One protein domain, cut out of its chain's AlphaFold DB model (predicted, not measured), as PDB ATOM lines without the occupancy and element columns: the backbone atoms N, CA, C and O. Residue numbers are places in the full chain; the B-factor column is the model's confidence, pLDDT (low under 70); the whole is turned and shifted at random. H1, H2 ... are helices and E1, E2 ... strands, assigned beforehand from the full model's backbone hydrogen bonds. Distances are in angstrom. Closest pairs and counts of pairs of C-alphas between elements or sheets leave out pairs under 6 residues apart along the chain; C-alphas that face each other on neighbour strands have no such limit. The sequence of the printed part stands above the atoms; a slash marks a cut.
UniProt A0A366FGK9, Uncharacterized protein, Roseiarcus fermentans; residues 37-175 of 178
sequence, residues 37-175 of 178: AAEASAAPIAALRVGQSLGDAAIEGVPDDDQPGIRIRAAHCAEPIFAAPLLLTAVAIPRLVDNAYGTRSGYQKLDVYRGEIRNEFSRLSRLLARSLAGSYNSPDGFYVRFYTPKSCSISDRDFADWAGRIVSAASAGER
ATOM      1  N   ALA A  37      31.089 123.794  -1.636       34.22
ATOM      2  CA  ALA A  37      32.348 124.465  -1.947       34.22
ATOM      3  C   ALA A  37      32.295 126.004  -1.858       34.22
ATOM      4  O   ALA A  37      33.355 126.611  -1.744       34.22
ATOM      5  N   ALA A  38      31.114 126.628  -1.937       37.97
ATOM      6  CA  ALA A  38      30.945 128.072  -1.751       37.97
ATOM      7  C   ALA A  38      30.716 128.445  -0.281       37.97
ATOM      8  O   ALA A  38      31.291 129.422   0.191       37.97
ATOM      9  N   GLU A  39      29.954 127.617   0.444       40.56
ATOM     10  CA  GLU A  39      29.769 127.732   1.899       40.56
ATOM     11  C   GLU A  39      31.085 127.512   2.664       40.56
ATOM     12  O   GLU A  39      31.300 128.128   3.698       40.56
ATOM     13  N   ALA A  40      32.000 126.695   2.128       37.62
ATOM     14  CA  ALA A  40      33.265 126.358   2.781       37.62
ATOM     15  C   ALA A  40      34.443 127.316   2.497       37.62
ATOM     16  O   ALA A  40      35.565 127.015   2.904       37.62
ATOM     17  N   SER A  41      34.274 128.423   1.756       42.66
ATOM     18  CA  SER A  41      35.440 129.268   1.419       42.66
ATOM     19  C   SER A  41      35.235 130.789   1.385       42.66
ATOM     20  O   SER A  41      36.222 131.511   1.193       42.66
ATOM     21  N   ALA A  42      34.033 131.298   1.638       48.53
ATOM     22  CA  ALA A  42      33.939 132.549   2.383       48.53
ATOM     23  C   ALA A  42      34.012 132.131   3.854       48.53
ATOM     24  O   ALA A  42      33.154 131.366   4.285       48.53
ATOM     25  N   ALA A  43      35.040 132.543   4.609       48.97
ATOM     26  CA  ALA A  43      34.996 132.300   6.053       48.97
ATOM     27  C   ALA A  43      33.669 132.840   6.584       48.97
ATOM     28  O   ALA A  43      33.232 133.886   6.087       48.97
ATOM     29  N   PRO A  44      33.019 132.145   7.532       49.91
ATOM     30  CA  PRO A  44      31.731 132.567   8.039       49.91
ATOM     31  C   PRO A  44      31.835 134.026   8.480       49.91
ATOM     32  O   PRO A  44      32.421 134.370   9.503       49.91
ATOM     33  N   ILE A  45      31.213 134.905   7.694       56.88
ATOM     34  CA  ILE A  45      31.072 136.331   7.994       56.88
ATOM     35  C   ILE A  45      30.059 136.518   9.146       56.88
ATOM     36  O   ILE A  45      29.664 137.626   9.485       56.88
ATOM     37  N   ALA A  46      29.651 135.427   9.803       51.53
ATOM     38  CA  ALA A  46      28.680 135.377  10.884       51.53
ATOM     39  C   ALA A  46      29.008 136.329  12.050       51.53
ATOM     40  O   ALA A  46      28.105 136.750  12.770       51.53
ATOM     41  N   ALA A  47      30.279 136.708  12.226       55.31
ATOM     42  CA  ALA A  47      30.700 137.649  13.261       55.31
ATOM     43  C   ALA A  47      30.559 139.139  12.882       55.31
ATOM     44  O   ALA A  47      30.561 139.986  13.778       55.31
ATOM     45  N   LEU A  48      30.448 139.492  11.594       65.56
ATOM     46  CA  LEU A  48      30.301 140.888  11.168       65.56
ATOM     47  C   LEU A  48      28.834 141.313  11.216       65.56
ATOM     48  O   LEU A  48      27.962 140.678  10.626       65.56
ATOM     49  N   ARG A  49      28.557 142.420  11.913       66.00
ATOM     50  CA  ARG A  49      27.188 142.920  12.105       66.00
ATOM     51  C   ARG A  49      26.880 144.081  11.168       66.00
ATOM     52  O   ARG A  49      27.707 144.968  10.971       66.00
ATOM     53  N   VAL A  50      25.654 144.124  10.650       74.19
ATOM     54  CA  VAL A  50      25.128 145.323   9.980       74.19
ATOM     55  C   VAL A  50      25.169 146.502  10.953       74.19
ATOM     56  O   VAL A  50      24.833 146.360  12.127       74.19
ATOM     57  N   GLY A  51      25.620 147.659  10.477       69.75
ATOM     58  CA  GLY A  51      25.852 148.857  11.281       69.75
ATOM     59  C   GLY A  51      27.189 148.870  12.028       69.75
ATOM     60  O   GLY A  51      27.506 149.871  12.667       69.75
ATOM     61  N   GLN A  52      28.000 147.809  11.946       80.81
ATOM     62  CA  GLN A  52      29.341 147.815  12.527       80.81
ATOM     63  C   GLN A  52      30.212 148.869  11.831       80.81
ATOM     64  O   GLN A  52      30.384 148.844  10.611       80.81
ATOM     65  N   SER A  53      30.778 149.777  12.627       83.44
ATOM     66  CA  SER A  53      31.712 150.792  12.143       83.44
ATOM     67  C   SER A  53      33.091 150.188  11.870       83.44
ATOM     68  O   SER A  53      33.664 149.450  12.680       83.44
ATOM     69  N   LEU A  54      33.644 150.560  10.722       84.75
ATOM     70  CA  LEU A  54      35.020 150.325  10.300       84.75
ATOM     71  C   LEU A  54      35.840 151.630  10.355       84.75
ATOM     72  O   LEU A  54      36.883 151.723   9.725       84.75
ATOM     73  N   GLY A  55      35.392 152.623  11.131       85.81
ATOM     74  CA  GLY A  55      35.919 153.989  11.107       85.81
ATOM     75  C   GLY A  55      34.941 154.924  10.402       85.81
ATOM     76  O   GLY A  55      33.789 155.039  10.820       85.81
ATOM     77  N   ASP A  56      35.395 155.558   9.325       85.69
ATOM     78  CA  ASP A  56      34.613 156.401   8.407       85.69
ATOM     79  C   ASP A  56      33.683 155.603   7.467       85.69
ATOM     80  O   ASP A  56      32.933 156.176   6.671       85.69
ATOM     81  N   ALA A  57      33.708 154.275   7.573       87.81
ATOM     82  CA  ALA A  57      32.839 153.362   6.853       87.81
ATOM     83  C   ALA A  57      32.003 152.487   7.796       87.81
ATOM     84  O   ALA A  57      32.352 152.277   8.961       87.81
ATOM     85  N   ALA A  58      30.900 151.943   7.286       87.81
ATOM     86  CA  ALA A  58      30.035 151.024   8.018       87.81
ATOM     87  C   ALA A  58      29.587 149.848   7.146       87.81
ATOM     88  O   ALA A  58      29.409 149.980   5.934       87.81
ATOM     89  N   ILE A  59      29.378 148.694   7.780       85.12
ATOM     90  CA  ILE A  59      28.817 147.511   7.120       85.12
ATOM     91  C   ILE A  59      27.316 147.727   6.923       85.12
ATOM     92  O   ILE A  59      26.569 147.857   7.888       85.12
ATOM     93  N   GLU A  60      26.857 147.751   5.678       83.50
ATOM     94  CA  GLU A  60      25.443 147.955   5.345       83.50
ATOM     95  C   GLU A  60      24.638 146.663   5.238       83.50
ATOM     96  O   GLU A  60      23.411 146.710   5.223       83.50
ATOM     97  N   GLY A  61      25.308 145.527   5.064       73.06
ATOM     98  CA  GLY A  61      24.644 144.264   4.773       73.06
ATOM     99  C   GLY A  61      25.557 143.251   4.107       73.06
ATOM    100  O   GLY A  61      26.659 143.574   3.663       73.06
ATOM    101  N   VAL A  62      25.049 142.031   4.008       64.19
ATOM    102  CA  VAL A  62      25.528 141.027   3.061       64.19
ATOM    103  C   VAL A  62      24.740 141.278   1.761       64.19
ATOM    104  O   VAL A  62      23.524 141.470   1.837       64.19
ATOM    105  N   PRO A  63      25.387 141.426   0.591       58.78
ATOM    106  CA  PRO A  63      24.676 141.406  -0.694       58.78
ATOM    107  C   PRO A  63      23.884 140.093  -0.814       58.78
ATOM    108  O   PRO A  63      24.295 139.139  -0.176       58.78
ATOM    109  N   ASP A  64      22.769 140.073  -1.559       55.78
ATOM    110  CA  ASP A  64      21.807 138.948  -1.686       55.78
ATOM    111  C   ASP A  64      22.397 137.557  -1.381       55.78
ATOM    112  O   ASP A  64      23.495 137.286  -1.857       55.78
ATOM    113  N   ASP A  65      21.657 136.674  -0.686       49.53
ATOM    114  CA  ASP A  65      22.077 135.366  -0.104       49.53
ATOM    115  C   ASP A  65      22.990 134.463  -0.972       49.53
ATOM    116  O   ASP A  65      23.656 133.554  -0.476       49.53
ATOM    117  N   ASP A  66      23.044 134.739  -2.269       53.50
ATOM    118  CA  ASP A  66      23.797 134.079  -3.321       53.50
ATOM    119  C   ASP A  66      25.185 134.700  -3.628       53.50
ATOM    120  O   ASP A  66      25.918 134.186  -4.476       53.50
ATOM    121  N   GLN A  67      25.588 135.806  -2.989       61.00
ATOM    122  CA  GLN A  67      26.855 136.489  -3.289       61.00
ATOM    123  C   GLN A  67      27.800 136.546  -2.072       61.00
ATOM    124  O   GLN A  67      27.452 137.116  -1.038       61.00
ATOM    125  N   PRO A  68      29.035 136.015  -2.173       67.94
ATOM    126  CA  PRO A  68      29.975 136.010  -1.056       67.94
ATOM    127  C   PRO A  68      30.566 137.404  -0.799       67.94
ATOM    128  O   PRO A  68      31.256 137.956  -1.658       67.94
ATOM    129  N   GLY A  69      30.387 137.937   0.412       77.06
ATOM    130  CA  GLY A  69      31.063 139.154   0.869       77.06
ATOM    131  C   GLY A  69      30.201 140.037   1.766       77.06
ATOM    132  O   GLY A  69      29.185 139.612   2.303       77.06
ATOM    133  N   ILE A  70      30.619 141.287   1.931       82.44
ATOM    134  CA  ILE A  70      29.883 142.339   2.634       82.44
ATOM    135  C   ILE A  70      29.819 143.597   1.787       82.44
ATOM    136  O   ILE A  70      30.729 143.901   1.012       82.44
ATOM    137  N   ARG A  71      28.746 144.358   1.984       87.75
ATOM    138  CA  ARG A  71      28.577 145.706   1.463       87.75
ATOM    139  C   ARG A  71      29.006 146.706   2.530       87.75
ATOM    140  O   ARG A  71      28.479 146.706   3.641       87.75
ATOM    141  N   ILE A  72      29.945 147.568   2.178       90.31
ATOM    142  CA  ILE A  72      30.485 148.628   3.022       90.31
ATOM    143  C   ILE A  72      30.071 149.967   2.414       90.31
ATOM    144  O   ILE A  72      30.263 150.194   1.218       90.31
ATOM    145  N   ARG A  73      29.536 150.876   3.228       91.31
ATOM    146  CA  ARG A  73      29.361 152.281   2.848       91.31
ATOM    147  C   ARG A  73      30.413 153.119   3.543       91.31
ATOM    148  O   ARG A  73      30.391 153.237   4.763       91.31
ATOM    149  N   ALA A  74      31.305 153.700   2.754       90.69
ATOM    150  CA  ALA A  74      32.215 154.740   3.209       90.69
ATOM    151  C   ALA A  74      31.543 156.111   3.063       90.69
ATOM    152  O   ALA A  74      30.849 156.355   2.072       90.69
ATOM    153  N   ALA A  75      31.748 157.001   4.036       86.44
ATOM    154  CA  ALA A  75      31.076 158.303   4.104       86.44
ATOM    155  C   ALA A  75      31.281 159.176   2.851       86.44
ATOM    156  O   ALA A  75      30.424 159.989   2.509       86.44
ATOM    157  N   HIS A  76      32.406 158.991   2.158       85.88
ATOM    158  CA  HIS A  76      32.815 159.796   1.007       85.88
ATOM    159  C   HIS A  76      32.549 159.129  -0.351       85.88
ATOM    160  O   HIS A  76      32.837 159.726  -1.388       85.88
ATOM    161  N   CYS A  77      31.980 157.919  -0.369       88.50
ATOM    162  CA  CYS A  77      31.609 157.240  -1.607       88.50
ATOM    163  C   CYS A  77      30.098 157.347  -1.850       88.50
ATOM    164  O   CYS A  77      29.288 156.984  -0.998       88.50
ATOM    165  N   ALA A  78      29.704 157.787  -3.049       85.81
ATOM    166  CA  ALA A  78      28.298 157.758  -3.464       85.81
ATOM    167  C   ALA A  78      27.776 156.313  -3.586       85.81
ATOM    168  O   ALA A  78      26.656 155.986  -3.187       85.81
ATOM    169  N   GLU A  79      28.628 155.435  -4.108       89.69
ATOM    170  CA  GLU A  79      28.352 154.021  -4.315       89.69
ATOM    171  C   GLU A  79      28.999 153.146  -3.228       89.69
ATOM    172  O   GLU A  79      30.029 153.527  -2.664       89.69
ATOM    173  N   PRO A  80      28.413 151.977  -2.913       90.19
ATOM    174  CA  PRO A  80      28.969 151.071  -1.916       90.19
ATOM    175  C   PRO A  80      30.225 150.343  -2.415       90.19
ATOM    176  O   PRO A  80      30.439 150.164  -3.612       90.19
ATOM    177  N   ILE A  81      31.018 149.852  -1.469       91.06
ATOM    178  CA  ILE A  81      32.190 149.001  -1.685       91.06
ATOM    179  C   ILE A  81      31.805 147.569  -1.324       91.06
ATOM    180  O   ILE A  81      31.117 147.342  -0.329       91.06
ATOM    181  N   PHE A  82      32.272 146.592  -2.093       89.19
ATOM    182  CA  PHE A  82      32.085 145.177  -1.768       89.19
ATOM    183  C   PHE A  82      33.399 144.589  -1.274       89.19
ATOM    184  O   PHE A  82      34.425 144.770  -1.924       89.19
ATOM    185  N   ALA A  83      33.384 143.899  -0.138       88.00
ATOM    186  CA  ALA A  83      34.569 143.264   0.427       88.00
ATOM    187  C   ALA A  83      34.311 141.782   0.688       88.00
ATOM    188  O   ALA A  83      33.306 141.424   1.293       88.00
ATOM    189  N   ALA A  84      35.224 140.918   0.258       85.56
ATOM    190  CA  ALA A  84      35.127 139.478   0.463       85.56
ATOM    191  C   ALA A  84      36.400 138.959   1.150       85.56
ATOM    192  O   ALA A  84      37.480 139.061   0.560       85.56
ATOM    193  N   PRO A  85      36.314 138.409   2.376       80.31
ATOM    194  CA  PRO A  85      37.413 137.656   2.966       80.31
ATOM    195  C   PRO A  85      37.547 136.301   2.262       80.31
ATOM    196  O   PRO A  85      36.584 135.543   2.150       80.31
ATOM    197  N   LEU A  86      38.746 135.998   1.773       77.94
ATOM    198  CA  LEU A  86      39.036 134.841   0.935       77.94
ATOM    199  C   LEU A  86      40.214 134.050   1.491       77.94
ATOM    200  O   LEU A  86      41.277 134.606   1.770       77.94
ATOM    201  N   LEU A  87      40.047 132.732   1.581       73.12
ATOM    202  CA  LEU A  87      41.144 131.818   1.889       73.12
ATOM    203  C   LEU A  87      42.199 131.848   0.773       73.12
ATOM    204  O   LEU A  87      41.889 131.719  -0.413       73.12
ATOM    205  N   LEU A  88      43.474 131.924   1.148       68.94
ATOM    206  CA  LEU A  88      44.620 131.825   0.238       68.94
ATOM    207  C   LEU A  88      44.657 130.480  -0.500       68.94
ATOM    208  O   LEU A  88      45.128 130.402  -1.638       68.94
ATOM    209  N   THR A  89      44.154 129.424   0.138       61.75
ATOM    210  CA  THR A  89      44.075 128.064  -0.412       61.75
ATOM    211  C   THR A  89      42.910 127.883  -1.384       61.75
ATOM    212  O   THR A  89      42.920 126.941  -2.180       61.75
ATOM    213  N   ALA A  90      41.929 128.788  -1.384       59.91
ATOM    214  CA  ALA A  90      40.759 128.684  -2.237       59.91
ATOM    215  C   ALA A  90      41.054 129.143  -3.670       59.91
ATOM    216  O   ALA A  90      41.350 130.306  -3.962       59.91
ATOM    217  N   VAL A  91      40.959 128.203  -4.613       56.56
ATOM    218  CA  VAL A  91      41.255 128.471  -6.028       56.56
ATOM    219  C   VAL A  91      40.001 128.834  -6.827       56.56
ATOM    220  O   VAL A  91      40.097 129.650  -7.744       56.56
ATOM    221  N   ALA A  92      38.845 128.262  -6.478       52.94
ATOM    222  CA  ALA A  92      37.590 128.439  -7.213       52.94
ATOM    223  C   ALA A  92      36.823 129.713  -6.815       52.94
ATOM    224  O   ALA A  92      36.275 130.390  -7.682       52.94
ATOM    225  N   ILE A  93      36.837 130.083  -5.532       61.94
ATOM    226  CA  ILE A  93      36.019 131.181  -4.994       61.94
ATOM    227  C   ILE A  93      36.387 132.571  -5.514       61.94
ATOM    228  O   ILE A  93      35.464 133.315  -5.842       61.94
ATOM    229  N   PRO A  94      37.671 132.937  -5.701       65.81
ATOM    230  CA  PRO A  94      37.999 134.255  -6.238       65.81
ATOM    231  C   PRO A  94      37.319 134.533  -7.587       65.81
ATOM    232  O   PRO A  94      36.927 135.661  -7.843       65.81
ATOM    233  N   ARG A  95      37.099 133.497  -8.416       70.19
ATOM    234  CA  ARG A  95      36.373 133.632  -9.691       70.19
ATOM    235  C   ARG A  95      34.880 133.902  -9.505       70.19
ATOM    236  O   ARG A  95      34.314 134.648 -10.289       70.19
ATOM    237  N   LEU A  96      34.244 133.295  -8.505       69.69
ATOM    238  CA  LEU A  96      32.826 133.531  -8.208       69.69
ATOM    239  C   LEU A  96      32.606 134.973  -7.743       69.69
ATOM    240  O   LEU A  96      31.724 135.658  -8.252       69.69
ATOM    241  N   VAL A  97      33.473 135.445  -6.847       74.94
ATOM    242  CA  VAL A  97      33.449 136.821  -6.337       74.94
ATOM    243  C   VAL A  97      33.746 137.815  -7.474       74.94
ATOM    244  O   VAL A  97      33.042 138.812  -7.633       74.94
ATOM    245  N   ASP A  98      34.725 137.503  -8.335       79.44
ATOM    246  CA  ASP A  98      35.041 138.307  -9.525       79.44
ATOM    247  C   ASP A  98      33.867 138.362 -10.516       79.44
ATOM    248  O   ASP A  98      33.623 139.409 -11.108       79.44
ATOM    249  N   ASN A  99      33.103 137.281 -10.681       75.69
ATOM    250  CA  ASN A  99      31.916 137.295 -11.538       75.69
ATOM    251  C   ASN A  99      30.792 138.164 -10.952       75.69
ATOM    252  O   ASN A  99      30.126 138.873 -11.708       75.69
ATOM    253  N   ALA A 100      30.605 138.133  -9.627       73.38
ATOM    254  CA  ALA A 100      29.560 138.887  -8.934       73.38
ATOM    255  C   ALA A 100      29.820 140.406  -8.919       73.38
ATOM    256  O   ALA A 100      28.902 141.203  -9.133       73.38
ATOM    257  N   TYR A 101      31.074 140.818  -8.695       78.56
ATOM    258  CA  TYR A 101      31.415 142.237  -8.507       78.56
ATOM    259  C   TYR A 101      32.426 142.775  -9.516       78.56
ATOM    260  O   TYR A 101      32.369 143.949  -9.872       78.56
ATOM    261  N   GLY A 102      33.339 141.939 -10.008       72.31
ATOM    262  CA  GLY A 102      34.409 142.347 -10.925       72.31
ATOM    263  C   GLY A 102      33.930 142.692 -12.335       72.31
ATOM    264  O   GLY A 102      34.653 143.351 -13.078       72.31
ATOM    265  N   THR A 103      32.709 142.296 -12.699       71.69
ATOM    266  CA  THR A 103      32.064 142.652 -13.974       71.69
ATOM    267  C   THR A 103      31.332 143.999 -13.925       71.69
ATOM    268  O   THR A 103      30.901 144.498 -14.967       71.69
ATOM    269  N   ARG A 104      31.204 144.625 -12.744       78.62
ATOM    270  CA  ARG A 104      30.526 145.918 -12.597       78.62
ATOM    271  C   ARG A 104      31.366 147.038 -13.209       78.62
ATOM    272  O   ARG A 104      32.480 147.324 -12.768       78.62
ATOM    273  N   SER A 105      30.809 147.700 -14.221       78.25
ATOM    274  CA  SER A 105      31.432 148.877 -14.832       78.25
ATOM    275  C   SER A 105      31.681 149.960 -13.779       78.25
ATOM    276  O   SER A 105      30.841 150.193 -12.917       78.25
ATOM    277  N   GLY A 106      32.842 150.610 -13.839       84.25
ATOM    278  CA  GLY A 106      33.214 151.669 -12.897       84.25
ATOM    279  C   GLY A 106      33.841 151.190 -11.586       84.25
ATOM    280  O   GLY A 106      34.308 152.033 -10.830       84.25
ATOM    281  N   TYR A 107      33.944 149.880 -11.339       89.00
ATOM    282  CA  TYR A 107      34.614 149.339 -10.153       89.00
ATOM    283  C   TYR A 107      36.054 148.925 -10.470       89.00
ATOM    284  O   TYR A 107      36.395 148.561 -11.600       89.00
ATOM    285  N   GLN A 108      36.918 149.003  -9.464       87.81
ATOM    286  CA  GLN A 108      38.266 148.445  -9.483       87.81
ATOM    287  C   GLN A 108      38.432 147.423  -8.363       87.81
ATOM    288  O   GLN A 108      37.776 147.509  -7.324       87.81
ATOM    289  N   LYS A 109      39.320 146.460  -8.602       88.31
ATOM    290  CA  LYS A 109      39.626 145.352  -7.702       88.31
ATOM    291  C   LYS A 109      40.933 145.633  -6.969       88.31
ATOM    292  O   LYS A 109      41.909 146.017  -7.610       88.31
ATOM    293  N   LEU A 110      40.945 145.400  -5.662       88.31
ATOM    294  CA  LEU A 110      42.110 145.574  -4.796       88.31
ATOM    295  C   LEU A 110      42.184 144.388  -3.829       88.31
ATOM    296  O   LEU A 110      41.211 144.112  -3.131       88.31
ATOM    297  N   ASP A 111      43.319 143.692  -3.775       87.38
ATOM    298  CA  ASP A 111      43.543 142.626  -2.794       87.38
ATOM    299  C   ASP A 111      44.366 143.178  -1.628       87.38
ATOM    300  O   ASP A 111      45.413 143.779  -1.839       87.38
ATOM    301  N   VAL A 112      43.931 142.951  -0.392       85.81
ATOM    302  CA  VAL A 112      44.660 143.360   0.813       85.81
ATOM    303  C   VAL A 112      45.070 142.127   1.598       85.81
ATOM    304  O   VAL A 112      44.228 141.337   2.032       85.81
ATOM    305  N   TYR A 113      46.375 141.970   1.795       82.75
ATOM    306  CA  TYR A 113      46.951 140.865   2.553       82.75
ATOM    307  C   TYR A 113      47.960 141.402   3.563       82.75
ATOM    308  O   TYR A 113      48.911 142.081   3.184       82.75
ATOM    309  N   ARG A 114      47.754 141.100   4.852       76.00
ATOM    310  CA  ARG A 114      48.624 141.538   5.963       76.00
ATOM    311  C   ARG A 114      48.954 143.042   5.946       76.00
ATOM    312  O   ARG A 114      50.079 143.435   6.222       76.00
ATOM    313  N   GLY A 115      47.961 143.872   5.626       73.44
ATOM    314  CA  GLY A 115      48.098 145.332   5.597       73.44
ATOM    315  C   GLY A 115      48.728 145.902   4.324       73.44
ATOM    316  O   GLY A 115      48.890 147.112   4.226       73.44
ATOM    317  N   GLU A 116      49.047 145.067   3.336       77.75
ATOM    318  CA  GLU A 116      49.592 145.513   2.054       77.75
ATOM    319  C   GLU A 116      48.560 145.375   0.933       77.75
ATOM    320  O   GLU A 116      47.957 144.309   0.759       77.75
ATOM    321  N   ILE A 117      48.406 146.433   0.129       79.00
ATOM    322  CA  ILE A 117      47.609 146.398  -1.099       79.00
ATOM    323  C   ILE A 117      48.406 145.715  -2.208       79.00
ATOM    324  O   ILE A 117      49.547 146.059  -2.523       79.00
ATOM    325  N   ARG A 118      47.775 144.730  -2.835       74.50
ATOM    326  CA  ARG A 118      48.285 143.972  -3.969       74.50
ATOM    327  C   ARG A 118      47.261 144.094  -5.095       74.50
ATOM    328  O   ARG A 118      46.091 143.778  -4.918       74.50
ATOM    329  N   ASN A 119      47.704 144.534  -6.271       59.38
ATOM    330  CA  ASN A 119      46.789 144.724  -7.398       59.38
ATOM    331  C   ASN A 119      46.163 143.401  -7.865       59.38
ATOM    332  O   ASN A 119      44.993 143.406  -8.228       59.38
ATOM    333  N   GLU A 120      46.885 142.269  -7.799       58.88
ATOM    334  CA  GLU A 120      46.332 140.935  -8.080       58.88
ATOM    335  C   GLU A 120      47.104 139.796  -7.388       58.88
ATOM    336  O   GLU A 120      48.304 139.600  -7.615       58.88
ATOM    337  N   PHE A 121      46.403 138.951  -6.623       59.31
ATOM    338  CA  PHE A 121      46.936 137.654  -6.183       59.31
ATOM    339  C   PHE A 121      46.892 136.614  -7.322       59.31
ATOM    340  O   PHE A 121      46.002 135.756  -7.418       59.31
ATOM    341  N   SER A 122      47.884 136.667  -8.216       56.31
ATOM    342  CA  SER A 122      48.068 135.650  -9.265       56.31
ATOM    343  C   SER A 122      48.226 134.234  -8.666       56.31
ATOM    344  O   SER A 122      48.547 134.068  -7.485       56.31
ATOM    345  N   ARG A 123      48.012 133.169  -9.460       55.09
ATOM    346  CA  ARG A 123      48.260 131.778  -9.005       55.09
ATOM    347  C   ARG A 123      49.684 131.598  -8.462       55.09
ATOM    348  O   ARG A 123      49.860 130.919  -7.458       55.09
ATOM    349  N   LEU A 124      50.671 132.232  -9.096       55.25
ATOM    350  CA  LEU A 124      52.069 132.192  -8.668       55.25
ATOM    351  C   LEU A 124      52.267 132.938  -7.341       55.25
ATOM    352  O   LEU A 124      52.886 132.405  -6.428       55.25
ATOM    353  N   SER A 125      51.662 134.120  -7.193       57.88
ATOM    354  CA  SER A 125      51.703 134.912  -5.956       57.88
ATOM    355  C   SER A 125      51.082 134.161  -4.773       57.88
ATOM    356  O   SER A 125      51.611 134.224  -3.667       57.88
ATOM    357  N   ARG A 126      50.012 133.385  -5.008       59.50
ATOM    358  CA  ARG A 126      49.413 132.492  -3.996       59.50
ATOM    359  C   ARG A 126      50.354 131.362  -3.578       59.50
ATOM    360  O   ARG A 126      50.494 131.096  -2.387       59.50
ATOM    361  N   LEU A 127      51.012 130.710  -4.538       56.75
ATOM    362  CA  LEU A 127      51.975 129.639  -4.258       56.75
ATOM    363  C   LEU A 127      53.211 130.160  -3.506       56.75
ATOM    364  O   LEU A 127      53.671 129.508  -2.573       56.75
ATOM    365  N   LEU A 128      53.703 131.350  -3.864       55.28
ATOM    366  CA  LEU A 128      54.842 131.996  -3.205       55.28
ATOM    367  C   LEU A 128      54.493 132.516  -1.807       55.28
ATOM    368  O   LEU A 128      55.279 132.333  -0.884       55.28
ATOM    369  N   ALA A 129      53.306 133.098  -1.610       54.78
ATOM    370  CA  ALA A 129      52.831 133.473  -0.277       54.78
ATOM    371  C   ALA A 129      52.725 132.246   0.645       54.78
ATOM    372  O   ALA A 129      53.069 132.327   1.822       54.78
ATOM    373  N   ARG A 130      52.331 131.090   0.092       55.22
ATOM    374  CA  ARG A 130      52.323 129.808   0.807       55.22
ATOM    375  C   ARG A 130      53.734 129.296   1.125       55.22
ATOM    376  O   ARG A 130      53.921 128.727   2.192       55.22
ATOM    377  N   SER A 131      54.715 129.486   0.234       46.09
ATOM    378  CA  SER A 131      56.092 129.014   0.463       46.09
ATOM    379  C   SER A 131      56.899 129.926   1.392       46.09
ATOM    380  O   SER A 131      57.725 129.431   2.153       46.09
ATOM    381  N   LEU A 132      56.665 131.243   1.351       47.47
ATOM    382  CA  LEU A 132      57.255 132.219   2.279       47.47
ATOM    383  C   LEU A 132      56.647 132.121   3.682       47.47
ATOM    384  O   LEU A 132      57.322 132.427   4.660       47.47
ATOM    385  N   ALA A 133      55.415 131.619   3.804       47.88
ATOM    386  CA  ALA A 133      54.809 131.216   5.073       47.88
ATOM    387  C   ALA A 133      55.358 129.866   5.590       47.88
ATOM    388  O   ALA A 133      54.613 129.066   6.159       47.88
ATOM    389  N   GLY A 134      56.653 129.599   5.367       35.09
ATOM    390  CA  GLY A 134      57.336 128.383   5.796       35.09
ATOM    391  C   GLY A 134      56.959 128.009   7.231       35.09
ATOM    392  O   GLY A 134      57.068 128.823   8.141       35.09
ATOM    393  N   SER A 135      56.492 126.772   7.413       35.09
ATOM    394  CA  SER A 135      56.139 126.161   8.703       35.09
ATOM    395  C   SER A 135      54.885 126.667   9.437       35.09
ATOM    396  O   SER A 135      54.578 126.117  10.495       35.09
ATOM    397  N   TYR A 136      54.112 127.622   8.920       37.38
ATOM    398  CA  TYR A 136      52.901 128.068   9.618       37.38
ATOM    399  C   TYR A 136      51.641 127.524   8.944       37.38
ATOM    400  O   TYR A 136      51.076 128.142   8.043       37.38
ATOM    401  N   ASN A 137      51.141 126.403   9.471       38.41
ATOM    402  CA  ASN A 137      49.699 126.157   9.562       38.41
ATOM    403  C   ASN A 137      49.080 127.247  10.462       38.41
ATOM    404  O   ASN A 137      48.595 126.954  11.552       38.41
ATOM    405  N   SER A 138      49.160 128.522  10.061       37.34
ATOM    406  CA  SER A 138      48.341 129.554  10.685       37.34
ATOM    407  C   SER A 138      46.931 129.336  10.147       37.34
ATOM    408  O   SER A 138      46.765 129.348   8.922       37.34
ATOM    409  N   PRO A 139      45.923 129.150  11.007       43.66
ATOM    410  CA  PRO A 139      44.525 129.156  10.578       43.66
ATOM    411  C   PRO A 139      44.141 130.471   9.857       43.66
ATOM    412  O   PRO A 139      43.177 130.509   9.106       43.66
ATOM    413  N   ASP A 140      44.955 131.527   9.978       52.44
ATOM    414  CA  ASP A 140      44.732 132.887   9.458       52.44
ATOM    415  C   ASP A 140      45.109 133.096   7.975       52.44
ATOM    416  O   ASP A 140      45.552 134.174   7.568       52.44
ATOM    417  N   GLY A 141      44.980 132.067   7.137       67.62
ATOM    418  CA  GLY A 141      45.351 132.102   5.720       67.62
ATOM    419  C   GLY A 141      44.397 132.911   4.835       67.62
ATOM    420  O   GLY A 141      43.987 132.396   3.800       67.62
ATOM    421  N   PHE A 142      44.035 134.139   5.213       73.56
ATOM    422  CA  PHE A 142      43.051 134.974   4.520       73.56
ATOM    423  C   PHE A 142      43.667 136.222   3.883       73.56
ATOM    424  O   PHE A 142      44.626 136.803   4.391       73.56
ATOM    425  N   TYR A 143      43.063 136.674   2.790       80.31
ATOM    426  CA  TYR A 143      43.189 138.033   2.264       80.31
ATOM    427  C   TYR A 143      41.786 138.606   2.053       80.31
ATOM    428  O   TYR A 143      40.819 137.851   1.969       80.31
ATOM    429  N   VAL A 144      41.655 139.927   1.965       85.12
ATOM    430  CA  VAL A 144      40.369 140.567   1.655       85.12
ATOM    431  C   VAL A 144      40.440 141.154   0.260       85.12
ATOM    432  O   VAL A 144      41.344 141.930  -0.041       85.12
ATOM    433  N   ARG A 145      39.491 140.786  -0.598       88.38
ATOM    434  CA  ARG A 145      39.316 141.402  -1.913       88.38
ATOM    435  C   ARG A 145      38.250 142.482  -1.833       88.38
ATOM    436  O   ARG A 145      37.111 142.186  -1.481       88.38
ATOM    437  N   PHE A 146      38.615 143.701  -2.201       89.81
ATOM    438  CA  PHE A 146      37.714 144.837  -2.315       89.81
ATOM    439  C   PHE A 146      37.365 145.112  -3.777       89.81
ATOM    440  O   PHE A 146      38.226 145.070  -4.657       89.81
ATOM    441  N   TYR A 147      36.107 145.470  -4.008       90.88
ATOM    442  CA  TYR A 147      35.613 146.085  -5.232       90.88
ATOM    443  C   TYR A 147      35.116 147.475  -4.869       90.88
ATOM    444  O   TYR A 147      34.080 147.619  -4.218       90.88
ATOM    445  N   THR A 148      35.871 148.489  -5.275       91.25
ATOM    446  CA  THR A 148      35.585 149.891  -4.961       91.25
ATOM    447  C   THR A 148      35.218 150.658  -6.230       91.25
ATOM    448  O   THR A 148      35.832 150.413  -7.274       91.25
ATOM    449  N   PRO A 149      34.268 151.604  -6.176       90.81
ATOM    450  CA  PRO A 149      34.047 152.546  -7.268       90.81
ATOM    451  C   PRO A 149      35.342 153.309  -7.583       90.81
ATOM    452  O   PRO A 149      35.991 153.830  -6.677       90.81
ATOM    453  N   LYS A 150      35.714 153.415  -8.863       88.19
ATOM    454  CA  LYS A 150      36.902 154.160  -9.332       88.19
ATOM    455  C   LYS A 150      36.817 155.661  -9.046       88.19
ATOM    456  O   LYS A 150      37.837 156.337  -9.020       88.19
ATOM    457  N   SER A 151      35.602 156.177  -8.878       87.19
ATOM    458  CA  SER A 151      35.329 157.563  -8.497       87.19
ATOM    459  C   SER A 151      35.559 157.829  -7.009       87.19
ATOM    460  O   SER A 151      35.654 158.994  -6.627       87.19
ATOM    461  N   CYS A 152      35.647 156.790  -6.171       89.00
ATOM    462  CA  CYS A 152      35.905 156.953  -4.750       89.00
ATOM    463  C   CYS A 152      37.404 156.854  -4.446       89.00
ATOM    464  O   CYS A 152      38.070 155.896  -4.841       89.00
ATOM    465  N   SER A 153      37.926 157.846  -3.726       88.25
ATOM    466  CA  SER A 153      39.306 157.864  -3.242       88.25
ATOM    467  C   SER A 153      39.320 157.485  -1.767       88.25
ATOM    468  O   SER A 153      38.702 158.155  -0.945       88.25
ATOM    469  N   ILE A 154      40.000 156.386  -1.458       88.81
ATOM    470  CA  ILE A 154      40.144 155.823  -0.114       88.81
ATOM    471  C   ILE A 154      41.632 155.594   0.091       88.81
ATOM    472  O   ILE A 154      42.320 155.189  -0.851       88.81
ATOM    473  N   SER A 155      42.140 155.889   1.286       89.88
ATOM    474  CA  SER A 155      43.565 155.732   1.544       89.88
ATOM    475  C   SER A 155      43.944 154.256   1.677       89.88
ATOM    476  O   SER A 155      43.163 153.431   2.156       89.88
ATOM    477  N   ASP A 156      45.181 153.920   1.310       88.50
ATOM    478  CA  ASP A 156      45.692 152.553   1.460       88.50
ATOM    479  C   ASP A 156      45.637 152.070   2.916       88.50
ATOM    480  O   ASP A 156      45.421 150.888   3.189       88.50
ATOM    481  N   ARG A 157      45.793 153.009   3.858       88.88
ATOM    482  CA  ARG A 157      45.688 152.756   5.294       88.88
ATOM    483  C   ARG A 157      44.280 152.324   5.691       88.88
ATOM    484  O   ARG A 157      44.154 151.367   6.446       88.88
ATOM    485  N   ASP A 158      43.248 152.982   5.172       90.44
ATOM    486  CA  ASP A 158      41.863 152.628   5.497       90.44
ATOM    487  C   ASP A 158      41.537 151.226   4.969       90.44
ATOM    488  O   ASP A 158      41.007 150.395   5.702       90.44
ATOM    489  N   PHE A 159      41.968 150.897   3.745       89.56
ATOM    490  CA  PHE A 159      41.837 149.538   3.210       89.56
ATOM    491  C   PHE A 159      42.549 148.485   4.071       89.56
ATOM    492  O   PHE A 159      41.983 147.419   4.331       89.56
ATOM    493  N   ALA A 160      43.772 148.773   4.526       88.31
ATOM    494  CA  ALA A 160      44.531 147.895   5.415       88.31
ATOM    495  C   ALA A 160      43.830 147.694   6.769       88.31
ATOM    496  O   ALA A 160      43.662 146.552   7.216       88.31
ATOM    497  N   ASP A 161      43.368 148.783   7.385       89.69
ATOM    498  CA  ASP A 161      42.685 148.771   8.679       89.69
ATOM    499  C   ASP A 161      41.343 148.025   8.589       89.69
ATOM    500  O   ASP A 161      41.030 147.186   9.443       89.69
ATOM    501  N   TRP A 162      40.559 148.264   7.533       90.31
ATOM    502  CA  TRP A 162      39.298 147.558   7.292       90.31
ATOM    503  C   TRP A 162      39.528 146.064   7.068       90.31
ATOM    504  O   TRP A 162      38.841 145.242   7.680       90.31
ATOM    505  N   ALA A 163      40.516 145.693   6.244       87.56
ATOM    506  CA  ALA A 163      40.847 144.293   5.988       87.56
ATOM    507  C   ALA A 163      41.230 143.550   7.276       87.56
ATOM    508  O   ALA A 163      40.740 142.445   7.513       87.56
ATOM    509  N   GLY A 164      42.046 144.169   8.136       84.12
ATOM    510  CA  GLY A 164      42.440 143.588   9.423       84.12
ATOM    511  C   GLY A 164      41.248 143.314  10.346       84.12
ATOM    512  O   GLY A 164      41.168 142.243  10.958       84.12
ATOM    513  N   ARG A 165      40.281 144.240  10.401       83.69
ATOM    514  CA  ARG A 165      39.043 144.076  11.185       83.69
ATOM    515  C   ARG A 165      38.138 142.978  10.621       83.69
ATOM    516  O   ARG A 165      37.613 142.178  11.392       83.69
ATOM    517  N   ILE A 166      37.984 142.924   9.296       82.50
ATOM    518  CA  ILE A 166      37.177 141.908   8.601       82.50
ATOM    519  C   ILE A 166      37.750 140.507   8.850       82.50
ATOM    520  O   ILE A 166      37.005 139.608   9.233       82.50
ATOM    521  N   VAL A 167      39.067 140.328   8.686       79.50
ATOM    522  CA  VAL A 167      39.734 139.036   8.929       79.50
ATOM    523  C   VAL A 167      39.629 138.634  10.397       79.50
ATOM    524  O   VAL A 167      39.246 137.507  10.682       79.50
ATOM    525  N   SER A 168      39.882 139.557  11.332       77.12
ATOM    526  CA  SER A 168      39.781 139.258  12.770       77.12
ATOM    527  C   SER A 168      38.383 138.774  13.167       77.12
ATOM    528  O   SER A 168      38.260 137.856  13.975       77.12
ATOM    529  N   ALA A 169      37.332 139.363  12.591       74.12
ATOM    530  CA  ALA A 169      35.961 138.927  12.832       74.12
ATOM    531  C   ALA A 169      35.681 137.550  12.210       74.12
ATOM    532  O   ALA A 169      35.134 136.677  12.882       74.12
ATOM    533  N   ALA A 170      36.097 137.333  10.960       66.25
ATOM    534  CA  ALA A 170      35.915 136.059  10.267       66.25
ATOM    535  C   ALA A 170      36.590 134.890  11.016       66.25
ATOM    536  O   ALA A 170      35.975 133.847  11.214       66.25
ATOM    537  N   SER A 171      37.808 135.097  11.529       64.62
ATOM    538  CA  SER A 171      38.555 134.094  12.303       64.62
ATOM    539  C   SER A 171      38.036 133.881  13.732       64.62
ATOM    540  O   SER A 171      38.397 132.893  14.372       64.62
ATOM    541  N   ALA A 172      37.232 134.803  14.272       59.94
ATOM    542  CA  ALA A 172      36.593 134.646  15.580       59.94
ATOM    543  C   ALA A 172      35.328 133.776  15.502       59.94
ATOM    544  O   ALA A 172      35.040 133.047  16.447       59.94
ATOM    545  N   GLY A 173      34.609 133.814  14.373       53.03
ATOM    546  CA  GLY A 173      33.441 132.961  14.129       53.03
ATOM    547  C   GLY A 173      33.776 131.466  14.090       53.03
ATOM    548  O   GLY A 173      32.976 130.661  14.545       53.03
ATOM    549  N   GLU A 174      34.978 131.101  13.638       50.62
ATOM    550  CA  GLU A 174      35.445 129.704  13.575       50.62
ATOM    551  C   GLU A 174      35.823 129.105  14.943       50.62
ATOM    552  O   GLU A 174      36.003 127.898  15.053       50.62
ATOM    553  N   ARG A 175      35.961 129.926  15.997       51.09
ATOM    554  CA  ARG A 175      36.348 129.465  17.348       51.09
ATOM    555  C   ARG A 175      35.169 129.339  18.318       51.09
ATOM    556  O   ARG A 175      35.395 129.073  19.492       51.09
TER     557      ARG A 175
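What this domain is: This is residues 37 to 175 of the 178 residues of an uncharacterized protein of Roseiarcus fermentans (UniProt A0A366FGK9). A strongly twisted sheet of six strands curls round the long helix H3 on one face, while the shorter H1 packs on the other face, giving three layers. H2, with the link after it, lies away from the sheet at one end of the longest axis. The printed part has 139 residues, in the order E1 E2 E3 H1 E4 E5 H2 E6 H3; the sheet runs E1 E2 E3 E6 E4 E5, all antiparallel. The class is mixed, helices and strands. The whole is compact, with a radius of gyration of the C-alphas of 14.2 A and spans of 43 by 30 by 29 A.

Where its parts are: Begin at Ala 37, C-alpha (32.348, 124.465, -1.947); residues 37 to 56 hold no named element. Find C-alpha 57 at (32.839, 153.362, 6.853), where E1 begins, residues 57 to 61. Next come E2, residues 70 to 74, and E3, residues 81 to 87, 19.7 A long. H1 is residues 93 to 102, 12.7 A. E4 is residues 107 to 113, 19.6 A, and E5 residues 116 to 118. H2 is residues 123 to 132, 14.4 A. E6, the longest strand, is residues 142 to 149, 23.0 A. H3 runs 26.4 A from residue 156 to 173, ending at C-alpha (33.441, 132.961, 14.129).

How they stand to each other: Start at edge strand E1: E1, E2 and E3 form a meander, each strand the antiparallel neighbour of the one before, joined by two hairpins. Look for N 58 and O 73, 2.9 A, between E1 and E2, and N 70 and O 83, 2.8 A, between E2 and E3. E6 is the antiparallel neighbour of E3, with N 84 and O 145 at 2.9 A, and E4 is the antiparallel neighbour of E6, with N 110 and O 146 at 2.9 A. The hairpin of E4 and E5 has N 118 and O 111 at 2.7 A. E3, H1, E4 and E5, H2, E6 are split strand-helix-strand units, another strand lying between their two strands; both crossovers are right-handed. H1 is on the sheet at a height of 8.3 A, and the closest C-alphas of H1 and E6, Tyr 101 and Tyr 147, are 6.6 A apart. H3 is on the opposite face, and its closest C-alpha pair with E6, Ala 163 and Val 144, is 5.7 A apart. H2 is not on the sheet. Every O i to N i+4 pair is within hydrogen-bond range in H1, H2 and H3.

The domain as a whole: The two C-alphas farthest apart, Ala 78 and Ser 135, are 43.8 A apart. The printed part has no cut and no long link. Mean pLDDT of the printed part is 71.4; look for values under 70 at residues 37 to 49, 119 to 141 and 170 to 175, among others.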